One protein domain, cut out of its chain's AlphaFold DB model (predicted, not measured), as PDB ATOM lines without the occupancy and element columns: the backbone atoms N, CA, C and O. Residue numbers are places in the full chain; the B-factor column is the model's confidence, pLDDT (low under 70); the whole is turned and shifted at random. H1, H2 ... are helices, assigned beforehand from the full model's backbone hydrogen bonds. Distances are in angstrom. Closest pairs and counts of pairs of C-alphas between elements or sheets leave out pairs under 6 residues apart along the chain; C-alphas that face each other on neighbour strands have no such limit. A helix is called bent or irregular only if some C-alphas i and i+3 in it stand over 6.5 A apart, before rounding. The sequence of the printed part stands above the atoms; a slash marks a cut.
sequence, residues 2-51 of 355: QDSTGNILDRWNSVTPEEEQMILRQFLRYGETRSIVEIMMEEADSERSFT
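This is residues 2 to 51 of the 355 residues of the protein "C2H2-type domain-containing protein" of Danionella translucida (UniProt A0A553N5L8). The model is a helical hairpin, with the long H2 folded back along the shorter H1, and an unnamed tail before H1. Residues 3 to 9 of that tail stick out, and so do residues 45 to 51, of which 45 to 49 belong to H2. The printed part, 50 residues with two named helices, H1 then H2, and no named strand, is all helix. It is loose, with a radius of gyration of the C-alphas of 13.4 A, and spans 40 by 24 by 17 A.

H2, residues 31 to 49, touches H1, residues 17 to 27, with its residues 33 to 41 alone; the closest C-alphas, those of Leu 24 and Val 37, are 6.1 A apart. The hairpin's helices run opposite ways at a shallow tilt of 23 degrees, joined by a tight link. Every O i to N i+4 pair is within hydrogen-bond range in H1, and 13 of 15 in H2.

H2 runs 28.1 A from C-alpha 31 at (-19.824, 49.243, -24.271) to C-alpha 49; it is irregular, with C-alphas 32 and 35 7.5 A apart. H1 runs 15.2 A from C-alpha 17 at (-1.282, 51.715, -11.208).

The farthest C-alphas, of Thr 5 and Gly 31, are 40.3 A apart. The printed part has no cut. pLDDT is under 70 at residues 3, 9 to 14 and 44 to 51.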
ATOM      1  N   GLN A   2       6.007  33.464 -10.638       77.00
ATOM      2  CA  GLN A   2       6.870  33.662  -9.455       77.00
ATOM      3  C   GLN A   2       7.641  34.982  -9.519       77.00
ATOM      4  O   GLN A   2       7.971  35.438 -10.615       77.00
ATOM      5  N   ASP A   3       7.900  35.582  -8.356       69.12
ATOM      6  CA  ASP A   3       8.780  36.747  -8.219       69.12
ATOM      7  C   ASP A   3      10.275  36.357  -8.226       69.12
ATOM      8  O   ASP A   3      10.635  35.177  -8.273       69.12
ATOM      9  N   SER A   4      11.174  37.347  -8.180       71.06
ATOM     10  CA  SER A   4      12.633  37.135  -8.154       71.06
ATOM     11  C   SER A   4      13.170  36.514  -6.853       71.06
ATOM     12  O   SER A   4      14.355  36.190  -6.781       71.06
ATOM     13  N   THR A   5      12.313  36.321  -5.850       77.06
ATOM     14  CA  THR A   5      12.568  35.592  -4.596       77.06
ATOM     15  C   THR A   5      11.923  34.198  -4.568       77.06
ATOM     16  O   THR A   5      12.143  33.447  -3.621       77.06
ATOM     17  N   GLY A   6      11.183  33.812  -5.615       74.19
ATOM     18  CA  GLY A   6      10.549  32.499  -5.768       74.19
ATOM     19  C   GLY A   6       9.123  32.387  -5.214       74.19
ATOM     20  O   GLY A   6       8.523  31.314  -5.326       74.19
ATOM     21  N   ASN A   7       8.542  33.456  -4.658       78.81
ATOM     22  CA  ASN A   7       7.169  33.413  -4.143       78.81
ATOM     23  C   ASN A   7       6.176  33.322  -5.303       78.81
ATOM     24  O   ASN A   7       6.360  33.975  -6.331       78.81
ATOM     25  N   ILE A   8       5.110  32.530  -5.148       74.50
ATOM     26  CA  ILE A   8       4.066  32.421  -6.172       74.50
ATOM     27  C   ILE A   8       3.185  33.677  -6.129       74.50
ATOM     28  O   ILE A   8       2.618  34.016  -5.099       74.50
ATOM     29  N   LEU A   9       3.085  34.359  -7.269       64.44
ATOM     30  CA  LEU A   9       2.250  35.540  -7.475       64.44
ATOM     31  C   LEU A   9       0.815  35.131  -7.842       64.44
ATOM     32  O   LEU A   9       0.613  34.527  -8.906       64.44
ATOM     33  N   ASP A  10      -0.144  35.523  -6.999       65.56
ATOM     34  CA  ASP A  10      -1.591  35.320  -7.198       65.56
ATOM     35  C   ASP A  10      -2.250  36.384  -8.104       65.56
ATOM     36  O   ASP A  10      -3.265  36.106  -8.744       65.56
ATOM     37  N   ARG A  11      -1.665  37.587  -8.221       61.09
ATOM     38  CA  ARG A  11      -2.083  38.647  -9.167       61.09
ATOM     39  C   ARG A  11      -0.991  38.913 -10.219       61.09
ATOM     40  O   ARG A  11       0.204  38.814  -9.943       61.09
ATOM     41  N   TRP A  12      -1.407  39.254 -11.442       62.12
ATOM     42  CA  TRP A  12      -0.515  39.597 -12.562       62.12
ATOM     43  C   TRP A  12      -0.163  41.094 -12.560       62.12
ATOM     44  O   TRP A  12      -0.743  41.874 -13.312       62.12
ATOM     45  N   ASN A  13       0.831  41.499 -11.765       66.62
ATOM     46  CA  ASN A  13       1.358  42.870 -11.801       66.62
ATOM     47  C   ASN A  13       2.277  43.079 -13.022       66.62
ATOM     48  O   ASN A  13       3.498  43.146 -12.898       66.62
ATOM     49  N   SER A  14       1.686  43.158 -14.218       64.81
ATOM     50  CA  SER A  14       2.383  43.465 -15.480       64.81
ATOM     51  C   SER A  14       2.229  44.924 -15.935       64.81
ATOM     52  O   SER A  14       2.576  45.246 -17.069       64.81
ATOM     53  N   VAL A  15       1.642  45.776 -15.091       72.94
ATOM     54  CA  VAL A  15       1.225  47.160 -15.369       72.94
ATOM     55  C   VAL A  15       1.379  47.964 -14.069       72.94
ATOM     56  O   VAL A  15       1.109  47.421 -12.998       72.94
ATOM     57  N   THR A  16       1.823  49.223 -14.128       78.44
ATOM     58  CA  THR A  16       1.814  50.125 -12.953       78.44
ATOM     59  C   THR A  16       0.419  50.728 -12.710       78.44
ATOM     60  O   THR A  16      -0.338  50.866 -13.669       78.44
ATOM     61  N   PRO A  17       0.046  51.141 -11.481       76.81
ATOM     62  CA  PRO A  17      -1.282  51.715 -11.208       76.81
ATOM     63  C   PRO A  17      -1.640  52.914 -12.109       76.81
ATOM     64  O   PRO A  17      -2.790  53.097 -12.514       76.81
ATOM     65  N   GLU A  18      -0.647  53.722 -12.477       77.50
ATOM     66  CA  GLU A  18      -0.785  54.866 -13.378       77.50
ATOM     67  C   GLU A  18      -1.084  54.435 -14.827       77.50
ATOM     68  O   GLU A  18      -1.948  55.019 -15.492       77.50
ATOM     69  N   GLU A  19      -0.404  53.395 -15.317       83.44
ATOM     70  CA  GLU A  19      -0.661  52.781 -16.626       83.44
ATOM     71  C   GLU A  19      -1.998  52.027 -16.648       83.44
ATOM     72  O   GLU A  19      -2.717  52.076 -17.647       83.44
ATOM     73  N   GLU A  20      -2.378  51.383 -15.545       85.56
ATOM     74  CA  GLU A  20      -3.648  50.672 -15.407       85.56
ATOM     75  C   GLU A  20      -4.821  51.646 -15.547       85.56
ATOM     76  O   GLU A  20      -5.699  51.432 -16.384       85.56
ATOM     77  N   GLN A  21      -4.782  52.798 -14.867       84.06
ATOM     78  CA  GLN A  21      -5.780  53.851 -15.077       84.06
ATOM     79  C   GLN A  21      -5.820  54.373 -16.525       84.06
ATOM     80  O   GLN A  21      -6.883  54.781 -17.002       84.06
ATOM     81  N   MET A  22      -4.695  54.392 -17.249       86.12
ATOM     82  CA  MET A  22      -4.672  54.763 -18.672       86.12
ATOM     83  C   MET A  22      -5.342  53.691 -19.547       86.12
ATOM     84  O   MET A  22      -6.110  54.023 -20.455       86.12
ATOM     85  N   ILE A  23      -5.093  52.413 -19.252       88.44
ATOM     86  CA  ILE A  23      -5.634  51.252 -19.969       88.44
ATOM     87  C   ILE A  23      -7.140  51.094 -19.709       88.44
ATOM     88  O   ILE A  23      -7.918  51.000 -20.662       88.44
ATOM     89  N   LEU A  24      -7.583  51.164 -18.451       88.25
ATOM     90  CA  LEU A  24      -8.997  51.124 -18.061       88.25
ATOM     91  C   LEU A  24      -9.786  52.267 -18.728       88.25
ATOM     92  O   LEU A  24     -10.804  52.024 -19.383       88.25
ATOM     93  N   ARG A  25      -9.259  53.504 -18.720       87.19
ATOM     94  CA  ARG A  25      -9.853  54.634 -19.468       87.19
ATOM     95  C   ARG A  25      -9.972  54.371 -20.974       87.19
ATOM     96  O   ARG A  25     -10.909  54.874 -21.597       87.19
ATOM     97  N   GLN A  26      -9.081  53.576 -21.576       90.38
ATOM     98  CA  GLN A  26      -9.220  53.179 -22.979       90.38
ATOM     99  C   GLN A  26     -10.323  52.122 -23.179       90.38
ATOM    100  O   GLN A  26     -11.018  52.177 -24.200       90.38
ATOM    101  N   PHE A  27     -10.548  51.213 -22.227       91.69
ATOM    102  CA  PHE A  27     -11.615  50.208 -22.308       91.69
ATOM    103  C   PHE A  27     -13.027  50.749 -22.016       91.69
ATOM    104  O   PHE A  27     -13.981  50.259 -22.621       91.69
ATOM    105  N   LEU A  28     -13.184  51.831 -21.236       89.50
ATOM    106  CA  LEU A  28     -14.472  52.541 -21.054       89.50
ATOM    107  C   LEU A  28     -15.122  53.026 -22.371       89.50
ATOM    108  O   LEU A  28     -16.307  53.373 -22.405       89.50
ATOM    109  N   ARG A  29     -14.350  53.064 -23.466       89.31
ATOM    110  CA  ARG A  29     -14.803  53.431 -24.814       89.31
ATOM    111  C   ARG A  29     -15.657  52.352 -25.495       89.31
ATOM    112  O   ARG A  29     -16.390  52.683 -26.428       89.31
ATOM    113  N   TYR A  30     -15.564  51.091 -25.075       90.75
ATOM    114  CA  TYR A  30     -16.317  49.979 -25.660       90.75
ATOM    115  C   TYR A  30     -17.419  49.549 -24.689       90.75
ATOM    116  O   TYR A  30     -17.139  49.185 -23.550       90.75
ATOM    117  N   GLY A  31     -18.679  49.573 -25.134       87.31
ATOM    118  CA  GLY A  31     -19.824  49.243 -24.271       87.31
ATOM    119  C   GLY A  31     -19.776  47.820 -23.697       87.31
ATOM    120  O   GLY A  31     -20.239  47.599 -22.587       87.31
ATOM    121  N   GLU A  32     -19.158  46.887 -24.424       91.75
ATOM    122  CA  GLU A  32     -18.997  45.477 -24.039       91.75
ATOM    123  C   GLU A  32     -18.047  45.287 -22.844       91.75
ATOM    124  O   GLU A  32     -18.278  44.407 -22.020       91.75
ATOM    125  N   THR A  33     -17.012  46.127 -22.702       92.31
ATOM    126  CA  THR A  33     -16.061  46.081 -21.573       92.31
ATOM    127  C   THR A  33     -16.371  47.096 -20.476       92.31
ATOM    128  O   THR A  33     -15.713  47.092 -19.442       92.31
ATOM    129  N   ARG A  34     -17.350  47.985 -20.675       89.44
ATOM    130  CA  ARG A  34     -17.556  49.140 -19.794       89.44
ATOM    131  C   ARG A  34     -17.902  48.742 -18.354       89.44
ATOM    132  O   ARG A  34     -17.232  49.194 -17.437       89.44
ATOM    133  N   SER A  35     -18.881  47.854 -18.173       91.62
ATOM    134  CA  SER A  35     -19.390  47.485 -16.842       91.62
ATOM    135  C   SER A  35     -18.352  46.792 -15.954       91.62
ATOM    136  O   SER A  35     -18.379  47.001 -14.748       91.62
ATOM    137  N   ILE A  36     -17.444  45.985 -16.518       89.50
ATOM    138  CA  ILE A  36     -16.374  45.343 -15.734       89.50
ATOM    139  C   ILE A  36     -15.262  46.341 -15.382       89.50
ATOM    140  O   ILE A  36     -14.709  46.287 -14.292       89.50
ATOM    141  N   VAL A  37     -14.980  47.297 -16.269       89.81
ATOM    142  CA  VAL A  37     -13.986  48.353 -16.027       89.81
ATOM    143  C   VAL A  37     -14.456  49.352 -14.971       89.81
ATOM    144  O   VAL A  37     -13.639  49.811 -14.182       89.81
ATOM    145  N   GLU A  38     -15.750  49.678 -14.933       86.19
ATOM    146  CA  GLU A  38     -16.323  50.534 -13.884       86.19
ATOM    147  C   GLU A  38     -16.165  49.866 -12.500       86.19
ATOM    148  O   GLU A  38     -15.625  50.498 -11.596       86.19
ATOM    149  N   ILE A  39     -16.449  48.560 -12.377       86.12
ATOM    150  CA  ILE A  39     -16.208  47.776 -11.144       86.12
ATOM    151  C   ILE A  39     -14.719  47.760 -10.753       86.12
ATOM    152  O   ILE A  39     -14.385  48.063  -9.613       86.12
ATOM    153  N   MET A  40     -13.805  47.473 -11.691       83.31
ATOM    154  CA  MET A  40     -12.358  47.448 -11.402       83.31
ATOM    155  C   MET A  40     -11.815  48.801 -10.911       83.31
ATOM    156  O   MET A  40     -10.849  48.841 -10.153       83.31
ATOM    157  N   MET A  41     -12.418  49.920 -11.330       82.25
ATOM    158  CA  MET A  41     -12.043  51.248 -10.833       82.25
ATOM    159  C   MET A  41     -12.597  51.519  -9.424       82.25
ATOM    160  O   MET A  41     -11.890  52.098  -8.602       82.25
ATOM    161  N   GLU A  42     -13.815  51.064  -9.119       80.81
ATOM    162  CA  GLU A  42     -14.430  51.172  -7.784       80.81
ATOM    163  C   GLU A  42     -13.710  50.296  -6.735       80.81
ATOM    164  O   GLU A  42     -13.520  50.718  -5.590       80.81
ATOM    165  N   GLU A  43     -13.228  49.112  -7.128       74.62
ATOM    166  CA  GLU A  43     -12.369  48.257  -6.294       74.62
ATOM    167  C   GLU A  43     -11.015  48.929  -5.991       74.62
ATOM    168  O   GLU A  43     -10.567  48.922  -4.843       74.62
ATOM    169  N   ALA A  44     -10.390  49.584  -6.978       67.44
ATOM    170  CA  ALA A  44      -9.098  50.257  -6.803       67.44
ATOM    171  C   ALA A  44      -9.162  51.482  -5.865       67.44
ATOM    172  O   ALA A  44      -8.266  51.677  -5.039       67.44
ATOM    173  N   ASP A  45     -10.223  52.296  -5.942       62.19
ATOM    174  CA  ASP A  45     -10.433  53.397  -4.988       62.19
ATOM    175  C   ASP A  45     -10.758  52.866  -3.573       62.19
ATOM    176  O   ASP A  45     -10.344  53.459  -2.570       62.19
ATOM    177  N   SER A  46     -11.409  51.698  -3.477       61.03
ATOM    178  CA  SER A  46     -11.663  51.008  -2.204       61.03
ATOM    179  C   SER A  46     -10.373  50.506  -1.542       61.03
ATOM    180  O   SER A  46     -10.136  50.830  -0.375       61.03
ATOM    181  N   GLU A  47      -9.496  49.801  -2.275       57.38
ATOM    182  CA  GLU A  47      -8.168  49.376  -1.783       57.38
ATOM    183  C   GLU A  47      -7.320  50.591  -1.334       57.38
ATOM    184  O   GLU A  47      -6.585  50.517  -0.344       57.38
ATOM    185  N   ARG A  48      -7.469  51.751  -1.993       55.69
ATOM    186  CA  ARG A  48      -6.742  52.979  -1.641       55.69
ATOM    187  C   ARG A  48      -7.225  53.636  -0.344       55.69
ATOM    188  O   ARG A  48      -6.394  54.159   0.402       55.69
ATOM    189  N   SER A  49      -8.525  53.589  -0.046       43.69
ATOM    190  CA  SER A  49      -9.078  54.166   1.191       43.69
ATOM    191  C   SER A  49      -8.425  53.576   2.452       43.69
ATOM    192  O   SER A  49      -7.979  54.318   3.327       43.69
ATOM    193  N   PHE A  50      -8.231  52.254   2.484       44.12
ATOM    194  CA  PHE A  50      -7.770  51.509   3.662       44.12
ATOM    195  C   PHE A  50      -6.309  51.787   4.074       44.12
ATOM    196  O   PHE A  50      -5.890  51.424   5.170       44.12
ATOM    197  N   THR A  51      -5.516  52.438   3.216       44.47
ATOM    198  CA  THR A  51      -4.100  52.757   3.495       44.47
ATOM    199  C   THR A  51      -3.869  54.174   4.027       44.47
ATOM    200  O   THR A  51      -2.756  54.487   4.449       44.47
TER     201      THR A  51